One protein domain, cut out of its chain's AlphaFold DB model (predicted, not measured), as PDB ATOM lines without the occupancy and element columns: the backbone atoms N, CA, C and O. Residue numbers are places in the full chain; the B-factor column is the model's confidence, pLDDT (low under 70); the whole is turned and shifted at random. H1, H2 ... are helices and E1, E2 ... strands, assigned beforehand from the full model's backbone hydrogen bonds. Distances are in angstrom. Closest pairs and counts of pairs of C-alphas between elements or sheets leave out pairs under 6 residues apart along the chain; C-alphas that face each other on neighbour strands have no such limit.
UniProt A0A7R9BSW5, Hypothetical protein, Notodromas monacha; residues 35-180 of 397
ATOM      1  N   LEU A  35     -10.792  -9.677  55.068       87.56
ATOM      2  CA  LEU A  35      -9.471 -10.267  55.331       87.56
ATOM      3  C   LEU A  35      -8.952 -11.096  54.136       87.56
ATOM      4  O   LEU A  35      -7.791 -10.973  53.754       87.56
ATOM      5  N   ALA A  36      -9.814 -11.872  53.466       86.81
ATOM      6  CA  ALA A  36      -9.429 -12.607  52.256       86.81
ATOM      7  C   ALA A  36      -9.068 -11.683  51.071       86.81
ATOM      8  O   ALA A  36      -8.200 -12.025  50.272       86.81
ATOM      9  N   LEU A  37      -9.687 -10.498  50.961       89.62
ATOM     10  CA  LEU A  37      -9.293  -9.462  49.989       89.62
ATOM     11  C   LEU A  37      -7.953  -8.797  50.346       89.62
ATOM     12  O   LEU A  37      -7.260  -8.321  49.451       89.62
ATOM     13  N   GLN A  38      -7.570  -8.803  51.625       86.62
ATOM     14  CA  GLN A  38      -6.241  -8.405  52.109       86.62
ATOM     15  C   GLN A  38      -5.196  -9.535  51.988       86.62
ATOM     16  O   GLN A  38      -4.033  -9.334  52.328       86.62
ATOM     17  N   GLY A  39      -5.584 -10.708  51.471       86.12
ATOM     18  CA  GLY A  39      -4.695 -11.852  51.242       86.12
ATOM     19  C   GLY A  39      -4.523 -12.797  52.435       86.12
ATOM     20  O   GLY A  39      -3.651 -13.663  52.387       86.12
ATOM     21  N   GLU A  40      -5.324 -12.669  53.498       86.69
ATOM     22  CA  GLU A  40      -5.232 -13.566  54.655       86.69
ATOM     23  C   GLU A  40      -5.903 -14.932  54.427       86.69
ATOM     24  O   GLU A  40      -7.011 -15.024  53.893       86.69
ATOM     25  N   GLU A  41      -5.263 -16.005  54.911       88.44
ATOM     26  CA  GLU A  41      -5.873 -17.339  55.017       88.44
ATOM     27  C   GLU A  41      -6.907 -17.351  56.167       88.44
ATOM     28  O   GLU A  41      -6.711 -16.737  57.219       88.44
ATOM     29  N   ASP A  42      -8.028 -18.052  55.979       90.44
ATOM     30  CA  ASP A  42      -9.046 -18.240  57.019       90.44
ATOM     31  C   ASP A  42      -8.494 -19.108  58.166       90.44
ATOM     32  O   ASP A  42      -7.936 -20.187  57.947       90.44
ATOM     33  N   ILE A  43      -8.656 -18.656  59.413       90.50
ATOM     34  CA  ILE A  43      -8.014 -19.310  60.562       90.50
ATOM     35  C   ILE A  43      -8.546 -20.720  60.877       90.50
ATOM     36  O   ILE A  43      -7.813 -21.550  61.417       90.50
ATOM     37  N   GLU A  44      -9.792 -21.040  60.515       91.44
ATOM     38  CA  GLU A  44     -10.322 -22.403  60.663       91.44
ATOM     39  C   GLU A  44      -9.657 -23.345  59.647       91.44
ATOM     40  O   GLU A  44      -9.361 -24.498  59.969       91.44
ATOM     41  N   THR A  45      -9.347 -22.824  58.457       92.31
ATOM     42  CA  THR A  45      -8.595 -23.507  57.395       92.31
ATOM     43  C   THR A  45      -7.139 -23.748  57.806       92.31
ATOM     44  O   THR A  45      -6.676 -24.887  57.720       92.31
ATOM     45  N   LEU A  46      -6.460 -22.739  58.371       92.25
ATOM     46  CA  LEU A  46      -5.110 -22.870  58.946       92.25
ATOM     47  C   LEU A  46      -5.039 -23.983  60.006       92.25
ATOM     48  O   LEU A  46      -4.208 -24.889  59.923       92.25
ATOM     49  N   VAL A  47      -5.945 -23.959  60.988       92.12
ATOM     50  CA  VAL A  47      -5.959 -24.939  62.090       92.12
ATOM     51  C   VAL A  47      -6.318 -26.351  61.606       92.12
ATOM     52  O   VAL A  47      -5.747 -27.336  62.091       92.12
ATOM     53  N   ALA A  48      -7.211 -26.476  60.620       91.50
ATOM     54  CA  ALA A  48      -7.489 -27.751  59.959       91.50
ATOM     55  C   ALA A  48      -6.260 -28.277  59.197       91.50
ATOM     56  O   ALA A  48      -5.954 -29.470  59.276       91.50
ATOM     57  N   ARG A  49      -5.518 -27.393  58.518       92.94
ATOM     58  CA  ARG A  49      -4.298 -27.734  57.784       92.94
ATOM     59  C   ARG A  49      -3.187 -28.228  58.712       92.94
ATOM     60  O   ARG A  49      -2.685 -29.322  58.464       92.94
ATOM     61  N   PHE A  50      -2.892 -27.540  59.820       91.19
ATOM     62  CA  PHE A  50      -1.931 -28.039  60.823       91.19
ATOM     63  C   PHE A  50      -2.328 -29.422  61.355       91.19
ATOM     64  O   PHE A  50      -1.496 -30.321  61.446       91.19
ATOM     65  N   SER A  51      -3.617 -29.625  61.650       86.25
ATOM     66  CA  SER A  51      -4.131 -30.913  62.135       86.25
ATOM     67  C   SER A  51      -3.946 -32.038  61.101       86.25
ATOM     68  O   SER A  51      -3.626 -33.170  61.460       86.25
ATOM     69  N   ALA A  52      -4.112 -31.732  59.810       87.00
ATOM     70  CA  ALA A  52      -3.911 -32.671  58.707       87.00
ATOM     71  C   ALA A  52      -2.428 -32.890  58.345       87.00
ATOM     72  O   ALA A  52      -2.084 -33.938  57.803       87.00
ATOM     73  N   GLU A  53      -1.549 -31.922  58.610       87.00
ATOM     74  CA  GLU A  53      -0.093 -32.060  58.497       87.00
ATOM     75  C   GLU A  53       0.457 -32.947  59.626       87.00
ATOM     76  O   GLU A  53       1.214 -33.880  59.362       87.00
ATOM     77  N   ASP A  54       0.008 -32.741  60.868       80.94
ATOM     78  CA  ASP A  54       0.457 -33.527  62.024       80.94
ATOM     79  C   ASP A  54      -0.046 -34.981  61.986       80.94
ATOM     80  O   ASP A  54       0.692 -35.907  62.324       80.94
ATOM     81  N   ALA A  55      -1.259 -35.210  61.465       78.38
ATOM     82  CA  ALA A  55      -1.811 -36.547  61.234       78.38
ATOM     83  C   ALA A  55      -1.100 -37.343  60.116       78.38
ATOM     84  O   ALA A  55      -1.245 -38.564  60.053       78.38
ATOM     85  N   LYS A  56      -0.323 -36.688  59.237       78.62
ATOM     86  CA  LYS A  56       0.509 -37.365  58.219       78.62
ATOM     87  C   LYS A  56       1.854 -37.845  58.772       78.62
ATOM     88  O   LYS A  56       2.512 -38.657  58.123       78.62
ATOM     89  N   LYS A  57       2.285 -37.364  59.945       76.50
ATOM     90  CA  LYS A  57       3.550 -37.780  60.567       76.50
ATOM     91  C   LYS A  57       3.442 -39.244  60.994       76.50
ATOM     92  O   LYS A  57       2.701 -39.581  61.906       76.50
ATOM     93  N   SER A  58       4.221 -40.128  60.376       58.41
ATOM     94  CA  SER A  58       4.209 -41.580  60.635       58.41
ATOM     95  C   SER A  58       4.930 -42.010  61.930       58.41
ATOM     96  O   SER A  58       5.170 -43.200  62.148       58.41
ATOM     97  N   CYS A  59       5.286 -41.052  62.790       59.09
ATOM     98  CA  CYS A  59       6.165 -41.204  63.950       59.09
ATOM     99  C   CYS A  59       5.456 -41.879  65.146       59.09
ATOM    100  O   CYS A  59       5.102 -41.236  66.130       59.09
ATOM    101  N   LYS A  60       5.256 -43.203  65.057       61.34
ATOM    102  CA  LYS A  60       4.563 -44.031  66.072       61.34
ATOM    103  C   LYS A  60       5.230 -44.071  67.458       61.34
ATOM    104  O   LYS A  60       4.603 -44.540  68.404       61.34
ATOM    105  N   THR A  61       6.475 -43.615  67.568       66.00
ATOM    106  CA  THR A  61       7.289 -43.609  68.791       66.00
ATOM    107  C   THR A  61       8.125 -42.336  68.791       66.00
ATOM    108  O   THR A  61       8.703 -42.014  67.759       66.00
ATOM    109  N   ILE A  62       8.219 -41.635  69.925       78.88
ATOM    110  CA  ILE A  62       8.887 -40.324  69.989       78.88
ATOM    111  C   ILE A  62      10.362 -40.377  69.594       78.88
ATOM    112  O   ILE A  62      11.143 -41.123  70.190       78.88
ATOM    113  N   THR A  63      10.742 -39.475  68.690       85.62
ATOM    114  CA  THR A  63      12.135 -39.078  68.470       85.62
ATOM    115  C   THR A  63      12.529 -38.032  69.512       85.62
ATOM    116  O   THR A  63      11.884 -36.989  69.618       85.62
ATOM    117  N   GLU A  64      13.599 -38.282  70.271       91.31
ATOM    118  CA  GLU A  64      14.221 -37.254  71.113       91.31
ATOM    119  C   GLU A  64      15.379 -36.597  70.368       91.31
ATOM    120  O   GLU A  64      16.402 -37.233  70.117       91.31
ATOM    121  N   ILE A  65      15.224 -35.316  70.041       93.12
ATOM    122  CA  ILE A  65      16.244 -34.508  69.370       93.12
ATOM    123  C   ILE A  65      16.895 -33.598  70.421       93.12
ATOM    124  O   ILE A  65      16.217 -32.719  70.954       93.12
ATOM    125  N   PRO A  66      18.183 -33.774  70.766       94.75
ATOM    126  CA  PRO A  66      18.897 -32.822  71.613       94.75
ATOM    127  C   PRO A  66      18.984 -31.458  70.929       94.75
ATOM    128  O   PRO A  66      19.421 -31.376  69.781       94.75
ATOM    129  N   LEU A  67      18.604 -30.387  71.628       94.31
ATOM    130  CA  LEU A  67      18.828 -29.036  71.117       94.31
ATOM    131  C   LEU A  67      20.308 -28.670  71.302       94.31
ATOM    132  O   LEU A  67      20.907 -28.972  72.337       94.31
ATOM    133  N   THR A  68      20.883 -27.975  70.319       89.19
ATOM    134  CA  THR A  68      22.189 -27.303  70.453       89.19
ATOM    135  C   THR A  68      22.115 -26.115  71.411       89.19
ATOM    136  O   THR A  68      23.065 -25.837  72.138       89.19
ATOM    137  N   ASP A  69      20.956 -25.456  71.440       88.88
ATOM    138  CA  ASP A  69      20.712 -24.172  72.087       88.88
ATOM    139  C   ASP A  69      19.497 -24.221  73.026       88.88
ATOM    140  O   ASP A  69      18.750 -25.198  73.097       88.88
ATOM    141  N   ARG A  70      19.268 -23.134  73.766       89.44
ATOM    142  CA  ARG A  70      18.023 -22.949  74.531       89.44
ATOM    143  C   ARG A  70      16.818 -22.720  73.595       89.44
ATOM    144  O   ARG A  70      17.009 -22.174  72.507       89.44
ATOM    145  N   PRO A  71      15.582 -23.040  74.028       93.62
ATOM    146  CA  PRO A  71      14.363 -22.744  73.272       93.62
ATOM    147  C   PRO A  71      14.247 -21.270  72.854       93.62
ATOM    148  O   PRO A  71      14.784 -20.375  73.517       93.62
ATOM    149  N   SER A  72      13.509 -21.011  71.769       91.50
ATOM    150  CA  SER A  72      13.268 -19.648  71.282       91.50
ATOM    151  C   SER A  72      12.592 -18.774  72.344       91.50
ATOM    152  O   SER A  72      11.778 -19.251  73.137       91.50
ATOM    153  N   LYS A  73      12.895 -17.465  72.333       92.88
ATOM    154  CA  LYS A  73      12.133 -16.467  73.104       92.88
ATOM    155  C   LYS A  73      10.650 -16.619  72.756       92.88
ATOM    156  O   LYS A  73      10.332 -16.641  71.571       92.88
ATOM    157  N   ARG A  74       9.778 -16.713  73.761       94.75
ATOM    158  CA  ARG A  74       8.317 -16.798  73.612       94.75
ATOM    159  C   ARG A  74       7.609 -16.536  74.944       94.75
ATOM    160  O   ARG A  74       8.249 -16.575  75.995       94.75
ATOM    161  N   SER A  75       6.304 -16.307  74.899       94.38
ATOM    162  CA  SER A  75       5.401 -16.169  76.046       94.38
ATOM    163  C   SER A  75       4.273 -17.211  75.977       94.38
ATOM    164  O   SER A  75       4.211 -18.014  75.044       94.38
ATOM    165  N   ASN A  76       3.398 -17.227  76.989       95.00
ATOM    166  CA  ASN A  76       2.110 -17.936  76.980       95.00
ATOM    167  C   ASN A  76       2.162 -19.450  76.657       95.00
ATOM    168  O   ASN A  76       1.167 -20.042  76.239       95.00
ATOM    169  N   PHE A  77       3.309 -20.086  76.904       97.25
ATOM    170  CA  PHE A  77       3.502 -21.537  76.924       97.25
ATOM    171  C   PHE A  77       3.104 -22.131  78.283       97.25
ATOM    172  O   PHE A  77       3.124 -21.435  79.301       97.25
ATOM    173  N   SER A  78       2.806 -23.431  78.327       96.94
ATOM    174  CA  SER A  78       2.780 -24.165  79.602       96.94
ATOM    175  C   SER A  78       4.180 -24.664  79.953       96.94
ATOM    176  O   SER A  78       4.878 -25.173  79.079       96.94
ATOM    177  N   LEU A  79       4.555 -24.568  81.231       97.19
ATOM    178  CA  LEU A  79       5.745 -25.196  81.811       97.19
ATOM    179  C   LEU A  79       5.328 -25.952  83.078       97.19
ATOM    180  O   LEU A  79       4.810 -25.345  84.013       97.19
ATOM    181  N   VAL A  80       5.533 -27.269  83.106       97.50
ATOM    182  CA  VAL A  80       5.099 -28.159  84.199       97.50
ATOM    183  C   VAL A  80       6.208 -29.132  84.598       97.50
ATOM    184  O   VAL A  80       7.043 -29.501  83.776       97.50
ATOM    185  N   ALA A  81       6.232 -29.574  85.856       96.94
ATOM    186  CA  ALA A  81       7.164 -30.613  86.297       96.94
ATOM    187  C   ALA A  81       6.721 -31.997  85.786       96.94
ATOM    188  O   ALA A  81       5.538 -32.339  85.866       96.94
ATOM    189  N   HIS A  82       7.654 -32.813  85.291       97.06
ATOM    190  CA  HIS A  82       7.388 -34.206  84.931       97.06
ATOM    191  C   HIS A  82       6.991 -34.992  86.198       97.06
ATOM    192  O   HIS A  82       7.735 -34.983  87.177       97.06
ATOM    193  N   PRO A  83       5.862 -35.726  86.211       95.25
ATOM    194  CA  PRO A  83       5.251 -36.196  87.459       95.25
ATOM    195  C   PRO A  83       6.050 -37.275  88.212       95.25
ATOM    196  O   PRO A  83       5.768 -37.546  89.375       95.25
ATOM    197  N   ASN A  84       7.034 -37.901  87.556       94.50
ATOM    198  CA  ASN A  84       7.849 -38.988  88.117       94.50
ATOM    199  C   ASN A  84       9.374 -38.831  87.884       94.50
ATOM    200  O   ASN A  84      10.094 -39.822  87.977       94.50
ATOM    201  N   LYS A  85       9.877 -37.647  87.488       94.94
ATOM    202  CA  LYS A  85      11.305 -37.424  87.146       94.94
ATOM    203  C   LYS A  85      11.724 -35.975  87.398       94.94
ATOM    204  O   LYS A  85      10.896 -35.078  87.290       94.94
ATOM    205  N   ASP A  86      13.024 -35.746  87.581       96.19
ATOM    206  CA  ASP A  86      13.639 -34.412  87.700       96.19
ATOM    207  C   ASP A  86      13.749 -33.703  86.334       96.19
ATOM    208  O   ASP A  86      14.838 -33.406  85.832       96.19
ATOM    209  N   GLN A  87      12.604 -33.491  85.685       97.31
ATOM    210  CA  GLN A  87      12.495 -32.895  84.357       97.31
ATOM    211  C   GLN A  87      11.385 -31.838  84.337       97.31
ATOM    212  O   GLN A  87      10.352 -32.007  84.984       97.31
ATOM    213  N   LEU A  88      11.582 -30.760  83.577       97.94
ATOM    214  CA  LEU A  88      10.527 -29.792  83.259       97.94
ATOM    215  C   LEU A  88      10.043 -30.018  81.828       97.94
ATOM    216  O   LEU A  88      10.820 -30.398  80.956       97.94
ATOM    217  N   LEU A  89       8.761 -29.778  81.592       97.94
ATOM    218  CA  LEU A  89       8.081 -30.041  80.332       97.94
ATOM    219  C   LEU A  89       7.407 -28.765  79.852       97.94
ATOM    220  O   LEU A  89       6.601 -28.175  80.572       97.94
ATOM    221  N   MET A  90       7.749 -28.350  78.640       98.06
ATOM    222  CA  MET A  90       7.327 -27.105  78.018       98.06
ATOM    223  C   MET A  90       6.582 -27.407  76.720       98.06
ATOM    224  O   MET A  90       7.031 -28.244  75.939       98.06
ATOM    225  N   PHE A  91       5.458 -26.732  76.480       98.06
ATOM    226  CA  PHE A  91       4.696 -26.894  75.240       98.06
ATOM    227  C   PHE A  91       4.241 -25.555  74.662       98.06
ATOM    228  O   PHE A  91       3.681 -24.722  75.384       98.06
ATOM    229  N   GLY A  92       4.435 -25.386  73.352       97.50
ATOM    230  CA  GLY A  92       3.841 -24.316  72.555       97.50
ATOM    231  C   GLY A  92       4.200 -22.895  73.004       97.50
ATOM    232  O   GLY A  92       5.375 -22.573  73.208       97.50
ATOM    233  N   GLY A  93       3.184 -22.037  73.127       97.50
ATOM    234  CA  GLY A  93       3.338 -20.593  73.336       97.50
ATOM    235  C   GLY A  93       3.475 -19.814  72.028       97.50
ATOM    236  O   GLY A  93       3.274 -20.365  70.946       97.50
ATOM    237  N   GLU A  94       3.824 -18.533  72.128       96.19
ATOM    238  CA  GLU A  94       3.898 -17.604  70.988       96.19
ATOM    239  C   GLU A  94       5.072 -16.621  71.086       96.19
ATOM    240  O   GLU A  94       5.537 -16.286  72.176       96.19
ATOM    241  N   CYS A  95       5.557 -16.136  69.945       95.44
ATOM    242  CA  CYS A  95       6.562 -15.081  69.871       95.44
ATOM    243  C   CYS A  95       6.222 -14.076  68.772       95.44
ATOM    244  O   CYS A  95       5.920 -14.468  67.647       95.44
ATOM    245  N   ILE A  96       6.316 -12.789  69.104       91.50
ATOM    246  CA  ILE A  96       6.053 -11.672  68.196       91.50
ATOM    247  C   ILE A  96       7.400 -11.093  67.762       91.50
ATOM    248  O   ILE A  96       8.183 -10.630  68.596       91.50
ATOM    249  N   VAL A  97       7.680 -11.107  66.459       91.38
ATOM    250  CA  VAL A  97       8.910 -10.563  65.866       91.38
ATOM    251  C   VAL A  97       8.529  -9.709  64.663       91.38
ATOM    252  O   VAL A  97       7.835 -10.176  63.769       91.38
ATOM    253  N   ASN A  98       8.972  -8.450  64.624       90.88
ATOM    254  CA  ASN A  98       8.717  -7.519  63.511       90.88
ATOM    255  C   ASN A  98       7.222  -7.381  63.130       90.88
ATOM    256  O   ASN A  98       6.888  -7.343  61.950       90.88
ATOM    257  N   LYS A  99       6.329  -7.305  64.132       86.94
ATOM    258  CA  LYS A  99       4.853  -7.322  63.980       86.94
ATOM    259  C   LYS A  99       4.279  -8.610  63.347       86.94
ATOM    260  O   LYS A  99       3.166  -8.579  62.840       86.94
ATOM    261  N   SER A 100       5.024  -9.718  63.373       90.69
ATOM    262  CA  SER A 100       4.580 -11.037  62.910       90.69
ATOM    263  C   SER A 100       4.619 -12.056  64.050       90.69
ATOM    264  O   SER A 100       5.646 -12.200  64.724       90.69
ATOM    265  N   THR A 101       3.510 -12.760  64.270       92.38
ATOM    266  CA  THR A 101       3.316 -13.636  65.434       92.38
ATOM    267  C   THR A 101       3.424 -15.115  65.063       92.38
ATOM    268  O   THR A 101       2.668 -15.654  64.260       92.38
ATOM    269  N   THR A 102       4.405 -15.792  65.664       95.50
ATOM    270  CA  THR A 102       4.657 -17.231  65.511       95.50
ATOM    271  C   THR A 102       4.109 -17.977  66.720       95.50
ATOM    272  O   THR A 102       4.604 -17.786  67.830       95.50
ATOM    273  N   VAL A 103       3.135 -18.862  66.509       96.62
ATOM    274  CA  VAL A 103       2.607 -19.775  67.536       96.62
ATOM    275  C   VAL A 103       3.240 -21.160  67.368       96.62
ATOM    276  O   VAL A 103       3.384 -21.641  66.245       96.62
ATOM    277  N   TYR A 104       3.606 -21.816  68.470       96.44
ATOM    278  CA  TYR A 104       4.350 -23.080  68.464       96.44
ATOM    279  C   TYR A 104       3.506 -24.297  68.907       96.44
ATOM    280  O   TYR A 104       2.533 -24.162  69.655       96.44
ATOM    281  N   SER A 105       3.912 -25.497  68.472       95.44
ATOM    282  CA  SER A 105       3.392 -26.825  68.885       95.44
ATOM    283  C   SER A 105       4.497 -27.811  69.301       95.44
ATOM    284  O   SER A 105       4.261 -29.014  69.416       95.44
ATOM    285  N   ASP A 106       5.720 -27.325  69.495       94.38
ATOM    286  CA  ASP A 106       6.844 -28.125  69.967       94.38
ATOM    287  C   ASP A 106       6.635 -28.575  71.422       94.38
ATOM    288  O   ASP A 106       6.116 -27.846  72.271       94.38
ATOM    289  N   PHE A 107       7.055 -29.809  71.706       95.81
ATOM    290  CA  PHE A 107       7.063 -30.385  73.046       95.81
ATOM    291  C   PHE A 107       8.517 -30.556  73.479       95.81
ATOM    292  O   PHE A 107       9.272 -31.302  72.858       95.81
ATOM    293  N   LEU A 108       8.927 -29.815  74.505       96.88
ATOM    294  CA  LEU A 108      10.321 -29.679  74.915       96.88
ATOM    295  C   LEU A 108      10.493 -30.167  76.357       96.88
ATOM    296  O   LEU A 108       9.741 -29.784  77.253       96.88
ATOM    297  N   CYS A 109      11.506 -30.993  76.592       96.88
ATOM    298  CA  CYS A 109      11.868 -31.523  77.899       96.88
ATOM    299  C   CYS A 109      13.206 -30.925  78.352       96.88
ATOM    300  O   CYS A 109      14.194 -30.995  77.625       96.88
ATOM    301  N   PHE A 110      13.263 -30.386  79.568       97.88
ATOM    302  CA  PHE A 110      14.496 -29.947  80.218       97.88
ATOM    303  C   PHE A 110      14.890 -30.929  81.318       97.88
ATOM    304  O   PHE A 110      14.162 -31.105  82.293       97.88
ATOM    305  N   ASP A 111      16.054 -31.556  81.180       97.06
ATOM    306  CA  ASP A 111      16.634 -32.406  82.216       97.06
ATOM    307  C   ASP A 111      17.373 -31.540  83.244       97.06
ATOM    308  O   ASP A 111      18.413 -30.952  82.939       97.06
ATOM    309  N   ILE A 112      16.837 -31.464  84.468       97.31
ATOM    310  CA  ILE A 112      17.335 -30.560  85.516       97.31
ATOM    311  C   ILE A 112      18.748 -30.963  85.966       97.31
ATOM    312  O   ILE A 112      19.566 -30.101  86.284       97.31
ATOM    313  N   LYS A 113      19.068 -32.264  85.957       96.62
ATOM    314  CA  LYS A 113      20.376 -32.786  86.385       96.62
ATOM    315  C   LYS A 113      21.445 -32.622  85.306       96.62
ATOM    316  O   LYS A 113      22.599 -32.374  85.636       96.62
ATOM    317  N   LYS A 114      21.073 -32.735  84.027       95.31
ATOM    318  CA  LYS A 114      21.987 -32.542  82.885       95.31
ATOM    319  C   LYS A 114      22.070 -31.091  82.400       95.31
ATOM    320  O   LYS A 114      22.968 -30.795  81.620       95.31
ATOM    321  N   GLN A 115      21.139 -30.224  82.815       95.31
ATOM    322  CA  GLN A 115      20.957 -28.851  82.318       95.31
ATOM    323  C   GLN A 115      20.822 -28.789  80.781       95.31
ATOM    324  O   GLN A 115      21.399 -27.926  80.122       95.31
ATOM    325  N   LYS A 116      20.076 -29.735  80.190       95.81
ATOM    326  CA  LYS A 116      19.934 -29.891  78.729       95.81
ATOM    327  C   LYS A 116      18.480 -29.996  78.287       95.81
ATOM    328  O   LYS A 116      17.663 -30.599  78.979       95.81
ATOM    329  N   TRP A 117      18.203 -29.451  77.104       97.38
ATOM    330  CA  TRP A 117      16.911 -29.530  76.428       97.38
ATOM    331  C   TRP A 117      16.895 -30.648  75.375       97.38
ATOM    332  O   TRP A 117      17.845 -30.789  74.603       97.38
ATOM    333  N   THR A 118      15.798 -31.403  75.303       96.19
ATOM    334  CA  THR A 118      15.454 -32.272  74.166       96.19
ATOM    335  C   THR A 118      14.065 -31.918  73.633       96.19
ATOM    336  O   THR A 118      13.144 -31.647  74.400       96.19
ATOM    337  N   GLN A 119      13.904 -31.907  72.311       95.12
ATOM    338  CA  GLN A 119      12.611 -31.842  71.634       95.12
ATOM    339  C   GLN A 119      12.066 -33.264  71.501       95.12
ATOM    340  O   GLN A 119      12.792 -34.178  71.111       95.12
ATOM    341  N   TRP A 120      10.800 -33.452  71.856       92.88
ATOM    342  CA  TRP A 120      10.085 -34.723  71.792       92.88
ATOM    343  C   TRP A 120       9.115 -34.691  70.615       92.88
ATOM    344  O   TRP A 120       7.972 -34.244  70.738       92.88
ATOM    345  N   GLU A 121       9.567 -35.163  69.456       88.00
ATOM    346  CA  GLU A 121       8.717 -35.196  68.269       88.00
ATOM    347  C   GLU A 121       7.672 -36.302  68.391       88.00
ATOM    348  O   GLU A 121       8.001 -37.478  68.534       88.00
ATOM    349  N   CYS A 122       6.402 -35.906  68.341       80.38
ATOM    350  CA  CYS A 122       5.243 -36.787  68.438       80.38
ATOM    351  C   CYS A 122       4.421 -36.678  67.147       80.38
ATOM    352  O   CYS A 122       4.267 -35.577  66.620       80.38
ATOM    353  N   SER A 123       3.831 -37.775  66.666       81.06
ATOM    354  CA  SER A 123       2.744 -37.702  65.676       81.06
ATOM    355  C   SER A 123       1.397 -37.418  66.340       81.06
ATOM    356  O   SER A 123       1.114 -38.000  67.392       81.06
ATOM    357  N   GLY A 124       0.529 -36.643  65.688       83.69
ATOM    358  CA  GLY A 124      -0.856 -36.444  66.125       83.69
ATOM    359  C   GLY A 124      -0.969 -35.709  67.461       83.69
ATOM    360  O   GLY A 124      -1.792 -36.083  68.297       83.69
ATOM    361  N   GLY A 125      -0.111 -34.712  67.684       89.50
ATOM    362  CA  GLY A 125      -0.144 -33.868  68.875       89.50
ATOM    363  C   GLY A 125      -1.205 -32.758  68.807       89.50
ATOM    364  O   GLY A 125      -1.919 -32.617  67.808       89.50
ATOM    365  N   PRO A 126      -1.308 -31.925  69.858       94.38
ATOM    366  CA  PRO A 126      -2.126 -30.721  69.821       94.38
ATOM    367  C   PRO A 126      -1.582 -29.733  68.767       94.38
ATOM    368  O   PRO A 126      -0.379 -29.463  68.764       94.38
ATOM    369  N   PRO A 127      -2.426 -29.138  67.901       95.50
ATOM    370  CA  PRO A 127      -1.987 -28.084  66.981       95.50
ATOM    371  C   PRO A 127      -1.489 -26.824  67.727       95.50
ATOM    372  O   PRO A 127      -1.835 -26.658  68.908       95.50
ATOM    373  N   PRO A 128      -0.705 -25.948  67.053       96.81
ATOM    374  CA  PRO A 128      -0.011 -24.808  67.662       96.81
ATOM    375  C   PRO A 128      -0.900 -23.928  68.531       96.81
ATOM    376  O   PRO A 128      -1.980 -23.534  68.103       96.81
ATOM    377  N   ARG A 129      -0.453 -23.623  69.757       97.81
ATOM    378  CA  ARG A 129      -1.283 -22.901  70.734       97.81
ATOM    379  C   ARG A 129      -0.516 -22.132  71.804       97.81
ATOM    380  O   ARG A 129       0.374 -22.668  72.472       97.81
ATOM    381  N   ALA A 130      -0.987 -20.923  72.078       97.75
ATOM    382  CA  ALA A 130      -0.644 -20.115  73.241       97.75
ATOM    383  C   ALA A 130      -1.800 -20.077  74.255       97.75
ATOM    384  O   ALA A 130      -2.906 -20.541  73.975       97.75
ATOM    385  N   ALA A 131      -1.518 -19.603  75.471       96.88
ATOM    386  CA  ALA A 131      -2.466 -19.352  76.569       96.88
ATOM    387  C   ALA A 131      -3.403 -20.527  76.934       96.88
ATOM    388  O   ALA A 131      -4.444 -20.344  77.580       96.88
ATOM    389  N   HIS A 132      -3.014 -21.738  76.532       98.31
ATOM    390  CA  HIS A 132      -3.530 -23.016  77.005       98.31
ATOM    391  C   HIS A 132      -3.022 -23.268  78.427       98.31
ATOM    392  O   HIS A 132      -2.102 -22.594  78.895       98.31
ATOM    393  N   GLN A 133      -3.578 -24.257  79.120       98.00
ATOM    394  CA  GLN A 133      -3.042 -24.707  80.406       98.00
ATOM    395  C   GLN A 133      -2.801 -26.211  80.387       98.00
ATOM    396  O   GLN A 133      -3.556 -26.958  79.762       98.00
ATOM    397  N   ALA A 134      -1.762 -26.646  81.098       98.31
ATOM    398  CA  ALA A 134      -1.443 -28.049  81.294       98.31
ATOM    399  C   ALA A 134      -1.139 -28.362  82.765       98.31
ATOM    400  O   ALA A 134      -0.704 -27.492  83.518       98.31
ATOM    401  N   VAL A 135      -1.359 -29.616  83.163       97.94
ATOM    402  CA  VAL A 135      -1.054 -30.152  84.499       97.94
ATOM    403  C   VAL A 135      -0.531 -31.583  84.389       97.94
ATOM    404  O   VAL A 135      -0.876 -32.300  83.450       97.94
ATOM    405  N   THR A 136       0.271 -32.026  85.354       97.44
ATOM    406  CA  THR A 136       0.848 -33.378  85.387       97.44
ATOM    407  C   THR A 136       0.331 -34.200  86.563       97.44
ATOM    408  O   THR A 136       0.023 -33.673  87.631       97.44
ATOM    409  N   ILE A 137       0.191 -35.510  86.346       95.44
ATOM    410  CA  ILE A 137      -0.392 -36.470  87.294       95.44
ATOM    411  C   ILE A 137       0.447 -37.752  87.262       95.44
ATOM    412  O   ILE A 137       0.786 -38.242  86.190       95.44
ATOM    413  N   ALA A 138       0.787 -38.299  88.432       93.19
ATOM    414  CA  ALA A 138       1.712 -39.433  88.576       93.19
ATOM    415  C   ALA A 138       1.089 -40.831  88.366       93.19
ATOM    416  O   ALA A 138       1.814 -41.825  88.378       93.19
ATOM    417  N   GLY A 139      -0.235 -40.918  88.194       87.12
ATOM    418  CA  GLY A 139      -0.950 -42.172  87.929       87.12
ATOM    419  C   GLY A 139      -0.682 -42.742  86.529       87.12
ATOM    420  O   GLY A 139      -0.265 -42.014  85.633       87.12
ATOM    421  N   ASP A 140      -0.919 -44.047  86.357       85.88
ATOM    422  CA  ASP A 140      -0.756 -44.802  85.092       85.88
ATOM    423  C   ASP A 140       0.600 -44.590  84.380       85.88
ATOM    424  O   ASP A 140       0.688 -44.404  83.170       85.88
ATOM    425  N   GLY A 141       1.692 -44.582  85.154       90.25
ATOM    426  CA  GLY A 141       3.043 -44.343  84.628       90.25
ATOM    427  C   GLY A 141       3.310 -42.891  84.206       90.25
ATOM    428  O   GLY A 141       4.308 -42.621  83.539       90.25
ATOM    429  N   GLY A 142       2.436 -41.971  84.614       95.25
ATOM    430  CA  GLY A 142       2.540 -40.539  84.391       95.25
ATOM    431  C   GLY A 142       1.706 -40.064  83.200       95.25
ATOM    432  O   GLY A 142       1.819 -40.580  82.085       95.25
ATOM    433  N   GLN A 143       0.960 -38.980  83.412       96.75
ATOM    434  CA  GLN A 143       0.186 -38.283  82.383       96.75
ATOM    435  C   GLN A 143       0.369 -36.759  82.466       96.75
ATOM    436  O   GLN A 143       0.517 -36.200  83.557       96.75
ATOM    437  N   MET A 144       0.314 -36.074  81.322       97.69
ATOM    438  CA  MET A 144       0.202 -34.612  81.220       97.69
ATOM    439  C   MET A 144      -1.094 -34.258  80.499       97.69
ATOM    440  O   MET A 144      -1.264 -34.577  79.328       97.69
ATOM    441  N   TRP A 145      -2.009 -33.605  81.203       98.12
ATOM    442  CA  TRP A 145      -3.310 -33.186  80.691       98.12
ATOM    443  C   TRP A 145      -3.249 -31.725  80.258       98.12
ATOM    444  O   TRP A 145      -2.642 -30.915  80.955       98.12
ATOM    445  N   MET A 146      -3.888 -31.374  79.142       98.56
ATOM    446  CA  MET A 146      -3.869 -30.029  78.563       98.56
ATOM    447  C   MET A 146      -5.239 -29.645  78.007       98.56
ATOM    448  O   MET A 146      -5.881 -30.456  77.341       98.56
ATOM    449  N   PHE A 147      -5.674 -28.404  78.242       98.69
ATOM    450  CA  PHE A 147      -6.935 -27.884  77.714       98.69
ATOM    451  C   PHE A 147      -6.771 -26.535  77.006       98.69
ATOM    452  O   PHE A 147      -6.026 -25.659  77.457       98.69
ATOM    453  N   GLY A 148      -7.538 -26.361  75.928       98.25
ATOM    454  CA  GLY A 148      -7.820 -25.065  75.313       98.25
ATOM    455  C   GLY A 148      -6.587 -24.282  74.858       98.25
ATOM    456  O   GLY A 148      -5.659 -24.852  74.278       98.25
ATOM    457  N   GLY A 149      -6.618 -22.968  75.087       97.94
ATOM    458  CA  GLY A 149      -5.690 -21.989  74.518       97.94
ATOM    459  C   GLY A 149      -6.209 -21.380  73.223       97.94
ATOM    460  O   GLY A 149      -7.386 -21.521  72.889       97.94
ATOM    461  N   GLU A 150      -5.330 -20.713  72.487       96.25
ATOM    462  CA  GLU A 150      -5.638 -20.077  71.208       96.25
ATOM    463  C   GLU A 150      -4.522 -20.252  70.174       96.25
ATOM    464  O   GLU A 150      -3.346 -20.366  70.522       96.25
ATOM    465  N   PHE A 151      -4.912 -20.274  68.901       96.12
ATOM    466  CA  PHE A 151      -4.042 -19.952  67.772       96.12
ATOM    467  C   PHE A 151      -4.431 -18.566  67.243       96.12
ATOM    468  O   PHE A 151      -5.607 -18.194  67.288       96.12
ATOM    469  N   VAL A 152      -3.452 -17.824  66.736       91.19
ATOM    470  CA  VAL A 152      -3.595 -16.463  66.213       91.19
ATOM    471  C   VAL A 152      -2.885 -16.372  64.859       91.19
ATOM    472  O   VAL A 152      -1.845 -17.005  64.664       91.19
ATOM    473  N   THR A 153      -3.454 -15.636  63.901       91.12
ATOM    474  CA  THR A 153      -2.791 -15.373  62.609       91.12
ATOM    475  C   THR A 153      -1.503 -14.562  62.800       91.12
ATOM    476  O   THR A 153      -1.409 -13.789  63.750       91.12
ATOM    477  N   PRO A 154      -0.516 -14.653  61.886       90.19
ATOM    478  CA  PRO A 154       0.718 -13.871  62.003       90.19
ATOM    479  C   PRO A 154       0.505 -12.351  62.093       90.19
ATOM    480  O   PRO A 154       1.332 -11.666  62.679       90.19
ATOM    481  N   SER A 155      -0.601 -11.840  61.550       87.69
ATOM    482  CA  SER A 155      -1.047 -10.440  61.588       87.69
ATOM    483  C   SER A 155      -1.858 -10.048  62.838       87.69
ATOM    484  O   SER A 155      -2.264  -8.894  62.954       87.69
ATOM    485  N   GLU A 156      -2.140 -10.985  63.750       87.56
ATOM    486  CA  GLU A 156      -3.024 -10.816  64.921       87.56
ATOM    487  C   GLU A 156      -4.459 -10.342  64.602       87.56
ATOM    488  O   GLU A 156      -5.160  -9.785  65.450       87.56
ATOM    489  N   SER A 157      -4.919 -10.614  63.379       85.62
ATOM    490  CA  SER A 157      -6.250 -10.287  62.854       85.62
ATOM    491  C   SER A 157      -7.350 -11.281  63.253       85.62
ATOM    492  O   SER A 157      -8.521 -10.914  63.365       85.62
ATOM    493  N   GLN A 158      -6.996 -12.555  63.449       88.19
ATOM    494  CA  GLN A 158      -7.927 -13.665  63.640       88.19
ATOM    495  C   GLN A 158      -7.492 -14.533  64.825       88.19
ATOM    496  O   GLN A 158      -6.305 -14.799  65.008       88.19
ATOM    497  N   PHE A 159      -8.469 -15.020  65.598       90.25
ATOM    498  CA  PHE A 159      -8.252 -15.824  66.806       90.25
ATOM    499  C   PHE A 159      -9.082 -17.105  66.757       90.25
ATOM    500  O   PHE A 159     -10.278 -17.081  66.460       90.25
ATOM    501  N   TYR A 160      -8.445 -18.236  67.060       94.19
ATOM    502  CA  TYR A 160      -9.080 -19.546  67.151       94.19
ATOM    503  C   TYR A 160      -8.891 -20.099  68.561       94.19
ATOM    504  O   TYR A 160      -7.846 -20.660  68.888       94.19
ATOM    505  N   HIS A 161      -9.909 -19.958  69.409       95.62
ATOM    506  CA  HIS A 161      -9.865 -20.484  70.772       95.62
ATOM    507  C   HIS A 161     -10.204 -21.980  70.797       95.62
ATOM    508  O   HIS A 161     -11.343 -22.402  70.558       95.62
ATOM    509  N   TYR A 162      -9.208 -22.787  71.144       97.69
ATOM    510  CA  TYR A 162      -9.316 -24.231  71.276       97.69
ATOM    511  C   TYR A 162     -10.258 -24.634  72.419       97.69
ATOM    512  O   TYR A 162     -10.310 -23.992  73.470       97.69
ATOM    513  N   ARG A 163     -11.001 -25.730  72.210       97.19
ATOM    514  CA  ARG A 163     -11.954 -26.336  73.171       97.19
ATOM    515  C   ARG A 163     -11.648 -27.798  73.503       97.19
ATOM    516  O   ARG A 163     -12.475 -28.486  74.095       97.19
ATOM    517  N   ASP A 164     -10.539 -28.301  72.985       97.38
ATOM    518  CA  ASP A 164     -10.142 -29.696  73.069       97.38
ATOM    519  C   ASP A 164      -9.416 -29.988  74.386       97.38
ATOM    520  O   ASP A 164      -8.767 -29.126  74.982       97.38
ATOM    521  N   LEU A 165      -9.565 -31.232  74.839       98.25
ATOM    522  CA  LEU A 165      -8.843 -31.803  75.965       98.25
ATOM    523  C   LEU A 165      -7.883 -32.853  75.407       98.25
ATOM    524  O   LEU A 165      -8.298 -33.747  74.667       98.25
ATOM    525  N   TRP A 166      -6.615 -32.739  75.768       97.62
ATOM    526  CA  TRP A 166      -5.550 -33.648  75.366       97.62
ATOM    527  C   TRP A 166      -4.906 -34.271  76.598       97.62
ATOM    528  O   TRP A 166      -4.796 -33.627  77.644       97.62
ATOM    529  N   VAL A 167      -4.434 -35.505  76.457       96.75
ATOM    530  CA  VAL A 167      -3.536 -36.141  77.421       96.75
ATOM    531  C   VAL A 167      -2.323 -36.709  76.698       96.75
ATOM    532  O   VAL A 167      -2.444 -37.360  75.664       96.75
ATOM    533  N   PHE A 168      -1.143 -36.457  77.247       96.00
ATOM    534  CA  PHE A 168       0.083 -37.148  76.893       96.00
ATOM    535  C   PHE A 168       0.361 -38.248  77.918       96.00
ATOM    536  O   PHE A 168       0.397 -37.980  79.120       96.00
ATOM    537  N   HIS A 169       0.585 -39.472  77.446       94.50
ATOM    538  CA  HIS A 169       0.915 -40.631  78.280       94.50
ATOM    539  C   HIS A 169       2.434 -40.824  78.311       94.50
ATOM    540  O   HIS A 169       3.012 -41.200  77.292       94.50
ATOM    541  N   PHE A 170       3.104 -40.609  79.452       94.06
ATOM    542  CA  PHE A 170       4.572 -40.747  79.534       94.06
ATOM    543  C   PHE A 170       5.037 -42.195  79.358       94.06
ATOM    544  O   PHE A 170       6.050 -42.436  78.705       94.06
ATOM    545  N   LYS A 171       4.262 -43.141  79.896       91.19
ATOM    546  CA  LYS A 171       4.435 -44.595  79.762       91.19
ATOM    547  C   LYS A 171       4.473 -45.058  78.300       91.19
ATOM    548  O   LYS A 171       5.398 -45.753  77.898       91.19
ATOM    549  N   ASP A 172       3.495 -44.612  77.512       88.62
ATOM    550  CA  ASP A 172       3.271 -45.074  76.136       88.62
ATOM    551  C   ASP A 172       3.825 -44.101  75.073       88.62
ATOM    552  O   ASP A 172       3.714 -44.357  73.877       88.62
ATOM    553  N   ARG A 173       4.386 -42.963  75.506       90.06
ATOM    554  CA  ARG A 173       4.965 -41.886  74.682       90.06
ATOM    555  C   ARG A 173       4.071 -41.407  73.526       90.06
ATOM    556  O   ARG A 173       4.562 -41.164  72.427       90.06
ATOM    557  N   ARG A 174       2.768 -41.231  73.773       91.00
ATOM    558  CA  ARG A 174       1.803 -40.727  72.777       91.00
ATOM    559  C   ARG A 174       0.893 -39.635  73.331       91.00
ATOM    560  O   ARG A 174       0.563 -39.639  74.518       91.00
ATOM    561  N   TRP A 175       0.421 -38.768  72.438       93.25
ATOM    562  CA  TRP A 175      -0.760 -37.939  72.675       93.25
ATOM    563  C   TRP A 175      -2.048 -38.734  72.428       93.25
ATOM    564  O   TRP A 175      -2.093 -39.655  71.613       93.25
ATOM    565  N   GLU A 176      -3.104 -38.360  73.138       93.75
ATOM    566  CA  GLU A 176      -4.476 -38.809  72.941       93.75
ATOM    567  C   GLU A 176      -5.404 -37.592  73.055       93.75
ATOM    568  O   GLU A 176      -5.313 -36.808  74.004       93.75
ATOM    569  N   LYS A 177      -6.312 -37.440  72.089       95.31
ATOM    570  CA  LYS A 177      -7.357 -36.416  72.103       95.31
ATOM    571  C   LYS A 177      -8.619 -36.988  72.743       95.31
ATOM    572  O   LYS A 177      -9.130 -38.015  72.304       95.31
ATOM    573  N   ILE A 178      -9.139 -36.321  73.768       96.62
ATOM    574  CA  ILE A 178     -10.253 -36.820  74.577       96.62
ATOM    575  C   ILE A 178     -11.576 -36.256  74.043       96.62
ATOM    576  O   ILE A 178     -11.991 -35.140  74.366       96.62
ATOM    577  N   GLU A 179     -12.240 -37.033  73.187       94.25
ATOM    578  CA  GLU A 179     -13.445 -36.606  72.466       94.25
ATOM    579  C   GLU A 179     -14.736 -36.842  73.268       94.25
ATOM    580  O   GLU A 179     -15.464 -37.814  73.067       94.25
ATOM    581  N   VAL A 180     -15.048 -35.914  74.179       92.81
ATOM    582  CA  VAL A 180     -16.264 -35.968  75.010       92.81
ATOM    583  C   VAL A 180     -17.102 -34.690  74.953       92.81
ATOM    584  O   VAL A 180     -16.622 -33.598  74.653       92.81
TER     585      VAL A 180
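AT A GLANCE: This is residues 35 to 180 of the 397 residues of the protein "Hypothetical protein" of Notodromas monacha (UniProt A0A7R9BSW5). Two antiparallel sheets, one of five strands and one of four, stand partly face to face as a wedge, nearest to each other at E2 and E8 and spreading apart toward E1 and E13. At one end of this wedge two small hairpins, E4 with E5 and E10 with E11, bend away from the ends of E3 and E9, and the one helix, H1, packs with residues 43 to 47 on the hairpin of E10 and E11. The printed part has 146 residues, with H1 first and E1 to E13 after it; the sheet orders are E1 E7 E6 E3 E2 and E8 E9 E12 E13. The class is mostly strand, though under half of the residues are in named elements. The whole is compact, with a radius of gyration of the C-alphas of 15.6 A, and spans 51 by 36 by 26 A.

IN THESE COORDINATES: Start at residue 35 and go on to C-alpha 43 at (-8.014, -19.310, 60.562), where H1 begins; it takes residues 43 to 54 and is 16.6 A long. Next come E1, residues 63 to 66, E2, 78 to 81, and E3, 87 to 91, which is 13.4 A long. E4 is residues 94 to 97 and E5 is residues 100 to 103. E6, residues 107 to 111, measures 13.4 A, and E7, 116 to 121, the longest strand by residues, 16.2 A. Find C-alpha 133 at (-3.042, -24.707, 80.406): here E8 begins, running 13.9 A to residue 137. E9, residues 143 to 147, is 13.4 A long; E10 is 150 to 152 and E11 is 159 to 161. E12, residues 165 to 169, is 13.4 A long, and E13, 174 to 177, ends at C-alpha 177 at (-7.357, -36.416, 72.103).

HOW THE PARTS SIT: Look first at the five-stranded sheet, only just strongly twisted, with C-alphas up to 4.1 A off its best plane. Its edge strand E1 pairs with E7 through N 65 and O 119, 2.9 A. E7 and E6, a hairpin, have N 118 and O 109 at 2.9 A; E6 and E3 have N 90 and O 108 at 2.8 A; the hairpin of E2 and E3 has N 89 and O 80 at 2.8 A. In the second sheet, the hairpin of E8 and E9 has N 145 and O 135 at 2.8 A, E9 and E12 have N 168 and O 144 at 2.8 A, and the hairpin of E12 and E13 has N 176 and O 167 at 2.8 A. The two form a sandwich, two sheets face to face: the facing parts are 9.9 A centre to centre, with strands at 45 degrees. The closest C-alphas of E2 and E8 are those of Ser 78 and Gln 133, 5.9 A. E3 runs on into E4 at 64 degrees, and E9 into E10 at 58 degrees. In the hairpin of E4 and E5, N 95 and O 102 are 2.8 A apart; in that of E10 and E11, N 160 and O 151 are 2.8 A apart. The closest C-alphas of E5 and E10 are those of Val 103 and Phe 151, 6.7 A. Those of H1 and E11 are Ile 43 and Tyr 160, 6.7 A. H1 is on neither large sheet, and within it every O i to N i+4 pair is within hydrogen-bond range.

THE WHOLE: The two C-alphas farthest apart are those of Leu 37 and Lys 113, 52.4 A. The printed part has no cut. The long links are E1 to E2 and E7 to E8, each of 11 residues; the second changes from one sheet of the sandwich to the other. Mean pLDDT of the printed part is 92.1, and the model's confidence is low, under 70, at residues 58 to 61.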